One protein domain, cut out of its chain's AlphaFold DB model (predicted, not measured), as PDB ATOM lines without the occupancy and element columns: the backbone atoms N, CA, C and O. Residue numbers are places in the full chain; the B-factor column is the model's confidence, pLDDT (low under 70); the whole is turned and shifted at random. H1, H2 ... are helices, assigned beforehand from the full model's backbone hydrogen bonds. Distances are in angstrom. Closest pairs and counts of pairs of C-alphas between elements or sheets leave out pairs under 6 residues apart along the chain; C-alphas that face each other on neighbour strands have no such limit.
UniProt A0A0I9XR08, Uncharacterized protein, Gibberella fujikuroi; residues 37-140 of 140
ATOM      1  N   ALA A  37     252.246 262.713 495.443       94.25
ATOM      2  CA  ALA A  37     251.106 263.532 495.859       94.25
ATOM      3  C   ALA A  37     251.352 265.036 495.664       94.25
ATOM      4  O   ALA A  37     250.442 265.760 495.264       94.25
ATOM      5  N   GLU A  38     252.589 265.478 495.872       94.44
ATOM      6  CA  GLU A  38     253.033 266.862 495.736       94.44
ATOM      7  C   GLU A  38     252.943 267.385 494.305       94.44
ATOM      8  O   GLU A  38     252.783 268.583 494.119       94.44
ATOM      9  N   TYR A  39     253.033 266.507 493.302       96.44
ATOM     10  CA  TYR A  39     253.049 266.892 491.891       96.44
ATOM     11  C   TYR A  39     251.670 266.779 491.251       96.44
ATOM     12  O   TYR A  39     251.444 267.396 490.216       96.44
ATOM     13  N   LYS A  40     250.722 266.038 491.843       95.38
ATOM     14  CA  LYS A  40     249.377 265.835 491.267       95.38
ATOM     15  C   LYS A  40     248.694 267.133 490.804       95.38
ATOM     16  O   LYS A  40     248.138 267.117 489.705       95.38
ATOM     17  N   PRO A  41     248.740 268.252 491.559       96.25
ATOM     18  CA  PRO A  41     248.138 269.505 491.105       96.25
ATOM     19  C   PRO A  41     248.826 270.109 489.873       96.25
ATOM     20  O   PRO A  41     248.157 270.774 489.088       96.25
ATOM     21  N   LEU A  42     250.125 269.855 489.668       96.00
ATOM     22  CA  LEU A  42     250.887 270.380 488.530       96.00
ATOM     23  C   LEU A  42     250.280 269.923 487.203       96.00
ATOM     24  O   LEU A  42     250.075 270.739 486.313       96.00
ATOM     25  N   GLY A  43     249.912 268.642 487.097       93.62
ATOM     26  CA  GLY A  43     249.287 268.101 485.887       93.62
ATOM     27  C   GLY A  43     247.952 268.768 485.530       93.62
ATOM     28  O   GLY A  43     247.562 268.755 484.367       93.62
ATOM     29  N   CYS A  44     247.254 269.372 486.497       93.56
ATOM     30  CA  CYS A  44     246.013 270.121 486.264       93.56
ATOM     31  C   CYS A  44     246.246 271.573 485.819       93.56
ATOM     32  O   CYS A  44     245.319 272.208 485.321       93.56
ATOM     33  N   GLU A  45     247.452 272.103 486.021       95.19
ATOM     34  CA  GLU A  45     247.830 273.462 485.622       95.19
ATOM     35  C   GLU A  45     248.490 273.514 484.235       95.19
ATOM     36  O   GLU A  45     248.665 274.602 483.687       95.19
ATOM     37  N   LEU A  46     248.825 272.356 483.654       94.44
ATOM     38  CA  LEU A  46     249.328 272.234 482.287       94.44
ATOM     39  C   LEU A  46     248.197 272.278 481.256       94.44
ATOM     40  O   LEU A  46     247.087 271.801 481.499       94.44
ATOM     41  N   THR A  47     248.512 272.780 480.061       94.19
ATOM     42  CA  THR A  47     247.615 272.649 478.908       94.19
ATOM     43  C   THR A  47     247.468 271.171 478.517       94.19
ATOM     44  O   THR A  47     248.395 270.381 478.736       94.19
ATOM     45  N   PRO A  48     246.330 270.758 477.925       93.12
ATOM     46  CA  PRO A  48     246.112 269.363 477.534       93.12
ATOM     47  C   PRO A  48     247.217 268.815 476.622       93.12
ATOM     48  O   PRO A  48     247.661 267.684 476.809       93.12
ATOM     49  N   SER A  49     247.709 269.645 475.696       93.69
ATOM     50  CA  SER A  49     248.814 269.305 474.795       93.69
ATOM     51  C   SER A  49     250.114 269.023 475.558       93.69
ATOM     52  O   SER A  49     250.700 267.952 475.405       93.69
ATOM     53  N   ARG A  50     250.524 269.918 476.472       95.06
ATOM     54  CA  ARG A  50     251.725 269.730 477.312       95.06
ATOM     55  C   ARG A  50     251.610 268.514 478.223       95.06
ATOM     56  O   ARG A  50     252.569 267.762 478.380       95.06
ATOM     57  N   ARG A  51     250.429 268.289 478.800       95.06
ATOM     58  CA  ARG A  51     250.168 267.114 479.634       95.06
ATOM     59  C   ARG A  51     250.300 265.820 478.834       95.06
ATOM     60  O   ARG A  51     250.996 264.914 479.274       95.06
ATOM     61  N   SER A  52     249.686 265.749 477.654       94.75
ATOM     62  CA  SER A  52     249.795 264.576 476.780       94.75
ATOM     63  C   SER A  52     251.232 264.359 476.304       94.75
ATOM     64  O   SER A  52     251.731 263.241 476.374       94.75
ATOM     65  N   ALA A  53     251.952 265.419 475.927       94.38
ATOM     66  CA  ALA A  53     253.365 265.324 475.562       94.38
ATOM     67  C   ALA A  53     254.239 264.806 476.718       94.38
ATOM     68  O   ALA A  53     255.170 264.034 476.495       94.38
ATOM     69  N   ALA A  54     253.935 265.205 477.951       95.12
ATOM     70  CA  ALA A  54     254.649 264.761 479.139       95.12
ATOM     71  C   ALA A  54     254.346 263.312 479.533       95.12
ATOM     72  O   ALA A  54     255.211 262.670 480.112       95.12
ATOM     73  N   GLU A  55     253.144 262.807 479.253       94.06
ATOM     74  CA  GLU A  55     252.729 261.462 479.660       94.06
ATOM     75  C   GLU A  55     252.946 260.407 478.564       94.06
ATOM     76  O   GLU A  55     253.324 259.282 478.871       94.06
ATOM     77  N   ASP A  56     252.694 260.753 477.300       92.50
ATOM     78  CA  ASP A  56     252.723 259.833 476.151       92.50
ATOM     79  C   ASP A  56     253.862 260.131 475.166       92.50
ATOM     80  O   ASP A  56     254.125 259.353 474.248       92.50
ATOM     81  N   GLY A  57     254.530 261.274 475.318       93.19
ATOM     82  CA  GLY A  57     255.551 261.729 474.384       93.19
ATOM     83  C   GLY A  57     256.973 261.295 474.735       93.19
ATOM     84  O   GLY A  57     257.252 260.595 475.711       93.19
ATOM     85  N   MET A  58     257.920 261.796 473.940       94.25
ATOM     86  CA  MET A  58     259.355 261.615 474.180       94.25
ATOM     87  C   MET A  58     259.843 262.093 475.558       94.25
ATOM     88  O   MET A  58     260.719 261.423 476.102       94.25
ATOM     89  N   PRO A  59     259.306 263.172 476.172       95.06
ATOM     90  CA  PRO A  59     259.678 263.544 477.538       95.06
ATOM     91  C   PRO A  59     259.507 262.404 478.549       95.06
ATOM     92  O   PRO A  59     260.411 262.178 479.354       95.06
ATOM     93  N   HIS A  60     258.400 261.654 478.470       95.00
ATOM     94  CA  HIS A  60     258.159 260.483 479.320       95.00
ATOM     95  C   HIS A  60     259.208 259.403 479.066       95.00
ATOM     96  O   HIS A  60     259.873 258.939 479.988       95.00
ATOM     97  N   VAL A  61     259.419 259.057 477.792       94.31
ATOM     98  CA  VAL A  61     260.383 258.023 477.389       94.31
ATOM     99  C   VAL A  61     261.787 258.346 477.895       94.31
ATOM    100  O   VAL A  61     262.451 257.489 478.486       94.31
ATOM    101  N   THR A  62     262.229 259.588 477.710       94.50
ATOM    102  CA  THR A  62     263.538 260.058 478.160       94.50
ATOM    103  C   THR A  62     263.645 260.030 479.681       94.50
ATOM    104  O   THR A  62     264.590 259.442 480.206       94.50
ATOM    105  N   ALA A  63     262.677 260.593 480.409       95.94
ATOM    106  CA  ALA A  63     262.701 260.604 481.872       95.94
ATOM    107  C   ALA A  63     262.695 259.184 482.460       95.94
ATOM    108  O   ALA A  63     263.421 258.894 483.413       95.94
ATOM    109  N   ARG A  64     261.932 258.270 481.855       94.25
ATOM    110  CA  ARG A  64     261.829 256.872 482.275       94.25
ATOM    111  C   ARG A  64     263.113 256.091 482.016       94.25
ATOM    112  O   ARG A  64     263.574 255.383 482.911       94.25
ATOM    113  N   LYS A  65     263.717 256.247 480.833       94.00
ATOM    114  CA  LYS A  65     264.990 255.595 480.481       94.00
ATOM    115  C   LYS A  65     266.141 256.116 481.330       94.00
ATOM    116  O   LYS A  65     266.896 255.313 481.865       94.00
ATOM    117  N   LEU A  66     266.241 257.431 481.518       94.50
ATOM    118  CA  LEU A  66     267.277 258.029 482.358       94.50
ATOM    119  C   LEU A  66     267.101 257.664 483.838       94.50
ATOM    120  O   LEU A  66     268.071 257.307 484.498       94.50
ATOM    121  N   GLY A  67     265.866 257.685 484.348       93.38
ATOM    122  CA  GLY A  67     265.573 257.269 485.718       93.38
ATOM    123  C   GLY A  67     265.931 255.804 485.980       93.38
ATOM    124  O   GLY A  67     266.450 255.495 487.046       93.38
ATOM    125  N   ALA A  68     265.697 254.912 485.012       92.75
ATOM    126  CA  ALA A  68     266.115 253.514 485.106       92.75
ATOM    127  C   ALA A  68     267.638 253.346 484.977       92.75
ATOM    128  O   ALA A  68     268.226 252.567 485.717       92.75
ATOM    129  N   LEU A  69     268.280 254.094 484.073       93.94
ATOM    130  CA  LEU A  69     269.725 254.026 483.837       93.94
ATOM    131  C   LEU A  69     270.540 254.433 485.072       93.94
ATOM    132  O   LEU A  69     271.554 253.813 485.366       93.94
ATOM    133  N   PHE A  70     270.094 255.466 485.791       94.38
ATOM    134  CA  PHE A  70     270.819 256.030 486.934       94.38
ATOM    135  C   PHE A  70     270.268 255.600 488.299       94.38
ATOM    136  O   PHE A  70     270.716 256.127 489.316       94.38
ATOM    137  N   GLN A  71     269.321 254.657 488.355       93.06
ATOM    138  CA  GLN A  71     268.640 254.280 489.603       93.06
ATOM    139  C   GLN A  71     269.606 253.886 490.734       93.06
ATOM    140  O   GLN A  71     269.369 254.246 491.881       93.06
ATOM    141  N   ASP A  72     270.719 253.228 490.401       94.00
ATOM    142  CA  ASP A  72     271.696 252.740 491.383       94.00
ATOM    143  C   ASP A  72     272.655 253.836 491.878       94.00
ATOM    144  O   ASP A  72     273.364 253.649 492.864       94.00
ATOM    145  N   TRP A  73     272.723 254.974 491.179       94.00
ATOM    146  CA  TRP A  73     273.659 256.068 491.479       94.00
ATOM    147  C   TRP A  73     272.987 257.240 492.190       94.00
ATOM    148  O   TRP A  73     273.664 258.132 492.701       94.00
ATOM    149  N   ILE A  74     271.657 257.262 492.211       91.81
ATOM    150  CA  ILE A  74     270.889 258.355 492.792       91.81
ATOM    151  C   ILE A  74     270.675 258.076 494.278       91.81
ATOM    152  O   ILE A  74     270.020 257.092 494.629       91.81
ATOM    153  N   PRO A  75     271.159 258.951 495.173       93.31
ATOM    154  CA  PRO A  75     270.869 258.807 496.588       93.31
ATOM    155  C   PRO A  75     269.376 259.058 496.866       93.31
ATOM    156  O   PRO A  75     268.727 259.838 496.160       93.31
ATOM    157  N   PRO A  76     268.810 258.460 497.929       92.94
ATOM    158  CA  PRO A  76     267.445 258.754 498.342       92.94
ATOM    159  C   PRO A  76     267.335 260.213 498.806       92.94
ATOM    160  O   PRO A  76     267.927 260.607 499.809       92.94
ATOM    161  N   VAL A  77     266.548 261.016 498.083       94.94
ATOM    162  CA  VAL A  77     266.366 262.460 498.338       94.94
ATOM    163  C   VAL A  77     264.884 262.856 498.514       94.94
ATOM    164  O   VAL A  77     264.385 263.743 497.816       94.94
ATOM    165  N   PRO A  78     264.133 262.217 499.435       95.12
ATOM    166  CA  PRO A  78     262.686 262.421 499.564       95.12
ATOM    167  C   PRO A  78     262.303 263.870 499.905       95.12
ATOM    168  O   PRO A  78     261.348 264.402 499.338       95.12
ATOM    169  N   ASP A  79     263.067 264.537 500.774       96.56
ATOM    170  CA  ASP A  79     262.777 265.916 501.187       96.56
ATOM    171  C   ASP A  79     262.980 266.919 500.051       96.56
ATOM    172  O   ASP A  79     262.180 267.845 499.895       96.56
ATOM    173  N   LEU A  80     263.997 266.702 499.210       95.75
ATOM    174  CA  LEU A  80     264.240 267.516 498.019       95.75
ATOM    175  C   LEU A  80     263.103 267.349 497.010       95.75
ATOM    176  O   LEU A  80     262.549 268.345 496.549       95.75
ATOM    177  N   ILE A  81     262.708 266.104 496.714       96.38
ATOM    178  CA  ILE A  81     261.590 265.805 495.807       96.38
ATOM    179  C   ILE A  81     260.310 266.488 496.304       96.38
ATOM    180  O   ILE A  81     259.588 267.103 495.515       96.38
ATOM    181  N   LYS A  82     260.044 266.433 497.613       96.88
ATOM    182  CA  LYS A  82     258.868 267.048 498.237       96.88
ATOM    183  C   LYS A  82     258.915 268.576 498.218       96.88
ATOM    184  O   LYS A  82     257.901 269.225 497.959       96.88
ATOM    185  N   ALA A  83     260.059 269.174 498.539       97.81
ATOM    186  CA  ALA A  83     260.238 270.623 498.521       97.81
ATOM    187  C   ALA A  83     260.111 271.180 497.096       97.81
ATOM    188  O   ALA A  83     259.373 272.144 496.885       97.81
ATOM    189  N   TYR A  84     260.747 270.520 496.126       97.25
ATOM    190  CA  TYR A  84     260.677 270.896 494.721       97.25
ATOM    191  C   TYR A  84     259.246 270.814 494.181       97.25
ATOM    192  O   TYR A  84     258.747 271.795 493.635       97.25
ATOM    193  N   GLY A  85     258.545 269.699 494.415       96.94
ATOM    194  CA  GLY A  85     257.166 269.515 493.957       96.94
ATOM    195  C   GLY A  85     256.213 270.572 494.510       96.94
ATOM    196  O   GLY A  85     255.467 271.188 493.750       96.94
ATOM    197  N   ARG A  86     256.303 270.862 495.818       97.88
ATOM    198  CA  ARG A  86     255.509 271.928 496.449       97.88
ATOM    199  C   ARG A  86     255.765 273.286 495.807       97.88
ATOM    200  O   ARG A  86     254.809 273.988 495.493       97.88
ATOM    201  N   ARG A  87     257.033 273.642 495.585       97.38
ATOM    202  CA  ARG A  87     257.387 274.933 494.986       97.38
ATOM    203  C   ARG A  87     256.950 275.027 493.525       97.38
ATOM    204  O   ARG A  87     256.425 276.059 493.119       97.38
ATOM    205  N   ALA A  88     257.127 273.961 492.748       97.00
ATOM    206  CA  ALA A  88     256.688 273.903 491.357       97.00
ATOM    207  C   ALA A  88     255.167 274.090 491.244       97.00
ATOM    208  O   ALA A  88     254.703 274.876 490.421       97.00
ATOM    209  N   VAL A  89     254.393 273.428 492.110       97.31
ATOM    210  CA  VAL A  89     252.934 273.589 492.167       97.31
ATOM    211  C   VAL A  89     252.525 274.992 492.601       97.31
ATOM    212  O   VAL A  89     251.639 275.574 491.983       97.31
ATOM    213  N   GLU A  90     253.169 275.556 493.622       97.12
ATOM    214  CA  GLU A  90     252.891 276.921 494.081       97.12
ATOM    215  C   GLU A  90     253.052 277.938 492.937       97.12
ATOM    216  O   GLU A  90     252.169 278.763 492.701       97.12
ATOM    217  N   ILE A  91     254.147 277.834 492.175       96.38
ATOM    218  CA  ILE A  91     254.400 278.686 491.005       96.38
ATOM    219  C   ILE A  91     253.355 278.428 489.912       96.38
ATOM    220  O   ILE A  91     252.806 279.376 489.353       96.38
ATOM    221  N   ALA A  92     253.037 277.162 489.628       95.81
ATOM    222  CA  ALA A  92     252.057 276.782 488.612       95.81
ATOM    223  C   ALA A  92     250.634 277.277 488.915       95.81
ATOM    224  O   ALA A  92     249.862 277.551 487.998       95.81
ATOM    225  N   GLN A  93     250.272 277.398 490.192       95.81
ATOM    226  CA  GLN A  93     248.962 277.891 490.622       95.81
ATOM    227  C   GLN A  93     248.891 279.422 490.685       95.81
ATOM    228  O   GLN A  93     247.797 279.994 490.715       95.81
ATOM    229  N   CYS A  94     250.038 280.100 490.682       95.56
ATOM    230  CA  CYS A  94     250.116 281.549 490.723       95.56
ATOM    231  C   CYS A  94     249.632 282.152 489.397       95.56
ATOM    232  O   CYS A  94     250.329 282.095 488.389       95.56
ATOM    233  N   ARG A  95     248.443 282.768 489.374       92.50
ATOM    234  CA  ARG A  95     247.824 283.276 488.130       92.50
ATOM    235  C   ARG A  95     248.553 284.451 487.485       92.50
ATOM    236  O   ARG A  95     248.398 284.650 486.287       92.50
ATOM    237  N   SER A  96     249.362 285.191 488.243       92.31
ATOM    238  CA  SER A  96     250.240 286.219 487.676       92.31
ATOM    239  C   SER A  96     251.410 285.629 486.881       92.31
ATOM    240  O   SER A  96     252.006 286.342 486.086       92.31
ATOM    241  N   VAL A  97     251.737 284.347 487.092       90.62
ATOM    242  CA  VAL A  97     252.788 283.614 486.365       90.62
ATOM    243  C   VAL A  97     252.178 282.641 485.351       90.62
ATOM    244  O   VAL A  97     252.632 282.567 484.214       90.62
ATOM    245  N   ASN A  98     251.129 281.915 485.742       92.88
ATOM    246  CA  ASN A  98     250.413 280.946 484.920       92.88
ATOM    247  C   ASN A  98     249.005 281.445 484.560       92.88
ATOM    248  O   ASN A  98     247.997 281.068 485.180       92.88
ATOM    249  N   SER A  99     248.938 282.308 483.547       91.38
ATOM    250  CA  SER A  99     247.676 282.707 482.928       91.38
ATOM    251  C   SER A  99     247.015 281.505 482.255       91.38
ATOM    252  O   SER A  99     247.680 280.734 481.565       91.38
ATOM    253  N   LYS A 100     245.699 281.358 482.414       89.06
ATOM    254  CA  LYS A 100     244.941 280.339 481.679       89.06
ATOM    255  C   LYS A 100     244.586 280.848 480.292       89.06
ATOM    256  O   LYS A 100     244.194 282.003 480.153       89.06
ATOM    257  N   ALA A 101     244.678 279.954 479.315       87.56
ATOM    258  CA  ALA A 101     244.260 280.237 477.956       87.56
ATOM    259  C   ALA A 101     242.785 280.661 477.902       87.56
ATOM    260  O   ALA A 101     241.916 280.085 478.566       87.56
ATOM    261  N   SER A 102     242.518 281.666 477.085       88.12
ATOM    262  CA  SER A 102     241.208 282.220 476.782       88.12
ATOM    263  C   SER A 102     240.877 281.996 475.306       88.12
ATOM    264  O   SER A 102     241.751 281.793 474.467       88.12
ATOM    265  N   LYS A 103     239.590 282.100 474.952       86.12
ATOM    266  CA  LYS A 103     239.146 282.067 473.546       86.12
ATOM    267  C   LYS A 103     239.800 283.164 472.695       86.12
ATOM    268  O   LYS A 103     239.922 282.991 471.488       86.12
ATOM    269  N   SER A 104     240.214 284.269 473.316       90.31
ATOM    270  CA  SER A 104     240.940 285.367 472.665       90.31
ATOM    271  C   SER A 104     242.313 284.963 472.131       90.31
ATOM    272  O   SER A 104     242.809 285.604 471.212       90.31
ATOM    273  N   ASP A 105     242.909 283.903 472.678       88.94
ATOM    274  CA  ASP A 105     244.280 283.497 472.355       88.94
ATOM    275  C   ASP A 105     244.338 282.664 471.060       88.94
ATOM    276  O   ASP A 105     245.414 282.395 470.520       88.94
ATOM    277  N   GLY A 106     243.167 282.287 470.529       91.62
ATOM    278  CA  GLY A 106     243.008 281.653 469.226       91.62
ATOM    279  C   GLY A 106     243.877 280.406 469.071       91.62
ATOM    280  O   GLY A 106     243.848 279.503 469.903       91.62
ATOM    281  N   ILE A 107     244.665 280.373 467.995       90.62
ATOM    282  CA  ILE A 107     245.541 279.245 467.648       90.62
ATOM    283  C   ILE A 107     246.702 279.032 468.633       90.62
ATOM    284  O   ILE A 107     247.335 277.983 468.598       90.62
ATOM    285  N   PHE A 108     246.995 280.006 469.502       90.12
ATOM    286  CA  PHE A 108     248.107 279.932 470.452       90.12
ATOM    287  C   PHE A 108     247.681 279.498 471.855       90.12
ATOM    288  O   PHE A 108     248.538 279.377 472.727       90.12
ATOM    289  N   ALA A 109     246.390 279.231 472.075       89.50
ATOM    290  CA  ALA A 109     245.842 278.853 473.376       89.50
ATOM    291  C   ALA A 109     246.617 277.699 474.048       89.50
ATOM    292  O   ALA A 109     246.869 277.745 475.250       89.50
ATOM    293  N   ASP A 110     247.081 276.711 473.278       88.62
ATOM    294  CA  ASP A 110     247.831 275.559 473.801       88.62
ATOM    295  C   ASP A 110     249.244 275.894 474.309       88.62
ATOM    296  O   ASP A 110     249.835 275.108 475.059       88.62
ATOM    297  N   HIS A 111     249.781 277.054 473.925       89.62
ATOM    298  CA  HIS A 111     251.109 277.527 474.315       89.62
ATOM    299  C   HIS A 111     251.081 278.520 475.487       89.62
ATOM    300  O   HIS A 111     252.138 278.814 476.053       89.62
ATOM    301  N   ILE A 112     249.896 279.009 475.872       91.88
ATOM    302  CA  ILE A 112     249.715 279.950 476.983       91.88
ATOM    303  C   ILE A 112     249.939 279.256 478.332       91.88
ATOM    304  O   ILE A 112     249.524 278.117 478.549       91.88
ATOM    305  N   GLY A 113     250.576 279.975 479.257       91.50
ATOM    306  CA  GLY A 113     250.867 279.497 480.607       91.50
ATOM    307  C   GLY A 113     252.208 278.775 480.713       91.50
ATOM    308  O   GLY A 113     253.019 278.770 479.782       91.50
ATOM    309  N   ILE A 114     252.452 278.162 481.867       93.62
ATOM    310  CA  ILE A 114     253.746 277.554 482.192       93.62
ATOM    311  C   ILE A 114     254.027 276.280 481.388       93.62
ATOM    312  O   ILE A 114     253.128 275.485 481.098       93.62
ATOM    313  N   ASP A 115     255.302 276.052 481.084       93.62
ATOM    314  CA  ASP A 115     255.769 274.777 480.551       93.62
ATOM    315  C   ASP A 115     256.369 273.908 481.662       93.62
ATOM    316  O   ASP A 115     257.540 274.020 482.014       93.62
ATOM    317  N   GLY A 116     255.537 273.041 482.239       94.75
ATOM    318  CA  GLY A 116     255.962 272.024 483.204       94.75
ATOM    319  C   GLY A 116     256.064 270.623 482.602       94.75
ATOM    320  O   GLY A 116     256.012 269.653 483.356       94.75
ATOM    321  N   THR A 117     256.184 270.497 481.274       96.06
ATOM    322  CA  THR A 117     256.166 269.203 480.566       96.06
ATOM    323  C   THR A 117     257.238 268.253 481.107       96.06
ATOM    324  O   THR A 117     256.937 267.117 481.462       96.06
ATOM    325  N   GLY A 118     258.480 268.727 481.254       96.12
ATOM    326  CA  GLY A 118     259.582 267.910 481.780       96.12
ATOM    327  C   GLY A 118     259.391 267.502 483.245       96.12
ATOM    328  O   GLY A 118     259.642 266.354 483.603       96.12
ATOM    329  N   ILE A 119     258.879 268.416 484.077       97.12
ATOM    330  CA  ILE A 119     258.608 268.151 485.497       97.12
ATOM    331  C   ILE A 119     257.529 267.071 485.635       97.12
ATOM    332  O   ILE A 119     257.688 266.129 486.411       97.12
ATOM    333  N   TRP A 120     256.436 267.197 484.876       97.56
ATOM    334  CA  TRP A 120     255.337 266.236 484.902       97.56
ATOM    335  C   TRP A 120     255.764 264.874 484.351       97.56
ATOM    336  O   TRP A 120     255.502 263.864 484.998       97.56
ATOM    337  N   ALA A 121     256.517 264.853 483.247       97.12
ATOM    338  CA  ALA A 121     257.070 263.628 482.674       97.12
ATOM    339  C   ALA A 121     257.961 262.876 483.672       97.12
ATOM    340  O   ALA A 121     257.822 261.666 483.851       97.12
ATOM    341  N   ALA A 122     258.846 263.588 484.377       96.69
ATOM    342  CA  ALA A 122     259.669 262.997 485.424       96.69
ATOM    343  C   ALA A 122     258.817 262.451 486.579       96.69
ATOM    344  O   ALA A 122     259.045 261.333 487.041       96.69
ATOM    345  N   ALA A 123     257.789 263.190 487.005       96.62
ATOM    346  CA  ALA A 123     256.894 262.760 488.076       96.62
ATOM    347  C   ALA A 123     256.098 261.489 487.731       96.62
ATOM    348  O   ALA A 123     255.861 260.669 488.617       96.62
ATOM    349  N   THR A 124     255.734 261.279 486.464       95.81
ATOM    350  CA  THR A 124     255.027 260.073 485.990       95.81
ATOM    351  C   THR A 124     255.960 258.949 485.527       95.81
ATOM    352  O   THR A 124     255.488 257.876 485.148       95.81
ATOM    353  N   SER A 125     257.279 259.153 485.589       94.38
ATOM    354  CA  SER A 125     258.306 258.195 485.145       94.38
ATOM    355  C   SER A 125     258.932 257.371 486.280       94.38
ATOM    356  O   SER A 125     259.721 256.454 486.033       94.38
ATOM    357  N   GLY A 126     258.566 257.639 487.534       90.75
ATOM    358  CA  GLY A 126     258.995 256.869 488.704       90.75
ATOM    359  C   GLY A 126     259.959 257.613 489.634       90.75
ATOM    360  O   GLY A 126     260.343 258.750 489.364       90.75
ATOM    361  N   PRO A 127     260.361 256.979 490.749       88.12
ATOM    362  CA  PRO A 127     260.989 257.668 491.881       88.12
ATOM    363  C   PRO A 127     262.354 258.287 491.550       88.12
ATOM    364  O   PRO A 127     262.678 259.363 492.044       88.12
ATOM    365  N   HIS A 128     263.130 257.642 490.679       94.19
ATOM    366  CA  HIS A 128     264.469 258.086 490.289       94.19
ATOM    367  C   HIS A 128     264.458 259.158 489.189       94.19
ATOM    368  O   HIS A 128     265.443 259.866 489.012       94.19
ATOM    369  N   ALA A 129     263.348 259.332 488.466       95.88
ATOM    370  CA  ALA A 129     263.298 260.246 487.327       95.88
ATOM    371  C   ALA A 129     263.328 261.729 487.743       95.88
ATOM    372  O   ALA A 129     263.973 262.530 487.071       95.88
ATOM    373  N   ILE A 130     262.694 262.101 488.864       96.69
ATOM    374  CA  ILE A 130     262.721 263.487 489.373       96.69
ATOM    375  C   ILE A 130     264.148 263.916 489.767       96.69
ATOM    376  O   ILE A 130     264.584 264.968 489.300       96.69
ATOM    377  N   PRO A 131     264.915 263.144 490.566       96.31
ATOM    378  CA  PRO A 131     266.310 263.480 490.850       96.31
ATOM    379  C   PRO A 131     267.184 263.615 489.600       96.31
ATOM    380  O   PRO A 131     267.964 264.561 489.523       96.31
ATOM    381  N   VAL A 132     267.038 262.727 488.601       96.50
ATOM    382  CA  VAL A 132     267.789 262.866 487.338       96.50
ATOM    383  C   VAL A 132     267.395 264.134 486.597       96.50
ATOM    384  O   VAL A 132     268.266 264.837 486.100       96.50
ATOM    385  N   TYR A 133     266.101 264.443 486.534       96.44
ATOM    386  CA  TYR A 133     265.623 265.674 485.916       96.44
ATOM    387  C   TYR A 133     266.236 266.912 486.587       96.44
ATOM    388  O   TYR A 133     266.744 267.794 485.902       96.44
ATOM    389  N   LEU A 134     266.271 266.947 487.923       95.75
ATOM    390  CA  LEU A 134     266.901 268.035 488.673       95.75
ATOM    391  C   LEU A 134     268.406 268.129 488.412       95.75
ATOM    392  O   LEU A 134     268.923 269.230 488.234       95.75
ATOM    393  N   LEU A 135     269.105 266.994 488.351       94.50
ATOM    394  CA  LEU A 135     270.521 266.964 487.989       94.50
ATOM    395  C   LEU A 135     270.743 267.497 486.568       94.50
ATOM    396  O   LEU A 135     271.636 268.311 486.359       94.50
ATOM    397  N   ALA A 136     269.907 267.096 485.608       93.12
ATOM    398  CA  ALA A 136     269.970 267.595 484.238       93.12
ATOM    399  C   ALA A 136     269.780 269.120 484.180       93.12
ATOM    400  O   ALA A 136     270.517 269.788 483.464       93.12
ATOM    401  N   CYS A 137     268.871 269.687 484.983       93.62
ATOM    402  CA  CYS A 137     268.695 271.140 485.089       93.62
ATOM    403  C   CYS A 137     269.920 271.878 485.651       93.62
ATOM    404  O   CYS A 137     270.088 273.054 485.358       93.62
ATOM    405  N   MET A 138     270.760 271.220 486.453       92.69
ATOM    406  CA  MET A 138     271.993 271.817 486.987       92.69
ATOM    407  C   MET A 138     273.163 271.765 485.994       92.69
ATOM    408  O   MET A 138     274.136 272.494 486.168       92.69
ATOM    409  N   LEU A 139     273.094 270.876 484.999       90.38
ATOM    410  CA  LEU A 139     274.141 270.663 483.995       90.38
ATOM    411  C   LEU A 139     273.889 271.411 482.676       90.38
ATOM    412  O   LEU A 139     274.798 271.472 481.850       90.38
ATOM    413  N   ALA A 140     272.661 271.886 482.460       71.62
ATOM    414  CA  ALA A 140     272.196 272.507 481.220       71.62
ATOM    415  C   ALA A 140     272.618 273.975 481.060       71.62
ATOM    416  O   ALA A 140     272.849 274.656 482.086       71.62
TER     417      ALA A 140
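What this domain is: This is residues 37 to 140 of the 140 residues of an uncharacterized protein of Gibberella fujikuroi (UniProt A0A0I9XR08). Look first for the longest helix, H4, along one long side of an elongated body; H2 and H3, nearly end to end, make the other, and short H6 sits between them. H1 packs on H4, H7 packs crosswise on H3, and residues 103 to 108 of H5 stick out at one end. The printed part has 104 residues, seven named helices, H1 to H7 in order, and no named strand: all helix. It is compact, with a radius of gyration of the C-alphas of 14.2 A, and spans 49 by 26 by 25 A.

How they stand to each other: Start at H4, residues 78 to 93: its residues 88 to 93 alone touch H1, residues 40 to 45, the closest C-alphas being Leu 42 and Val 89, 5.3 A apart. H4 and H6, residues 117 to 124, are near each other. H6 touches H2, residues 48 to 56, at a steep tilt of 47 degrees; the closest C-alphas, Ala 54 and Ala 121, are 4.4 A apart. H3, residues 58 to 69, touches H6 with residues 59 to 64 alone, closest at the C-alphas of His 60 and Ala 121, 4.7 A. H6 and H7, residues 129 to 139, form a hairpin, closest at the C-alphas of Ala 122 and Ala 129, 4.9 A. H5, residues 103 to 111, only just touches H2, only at their ends, with 3 pairs of C-alphas within 8 A, the closest Ser 49 and Asp 110, 6.4 A. Each O i to N i+4 pair is within hydrogen-bond range in H2, H3, H4, H6 and H7; H1 has 1 of 2, and H5 0 of 5, beside 4 of 6 O i to N i+3 pairs.

Where its parts are: Find C-alpha 78 at (262.686, 262.421, 499.564); H4 runs 22.5 A to C-alpha 93. H7 ends at C-alpha 139, (274.141, 270.663, 483.995).

The domain as a whole: The farthest C-alphas, Asp 72 and Ser 104, are 48.6 A apart. The printed part has no cut, no link is long, and no printed residue is under 70 in pLDDT.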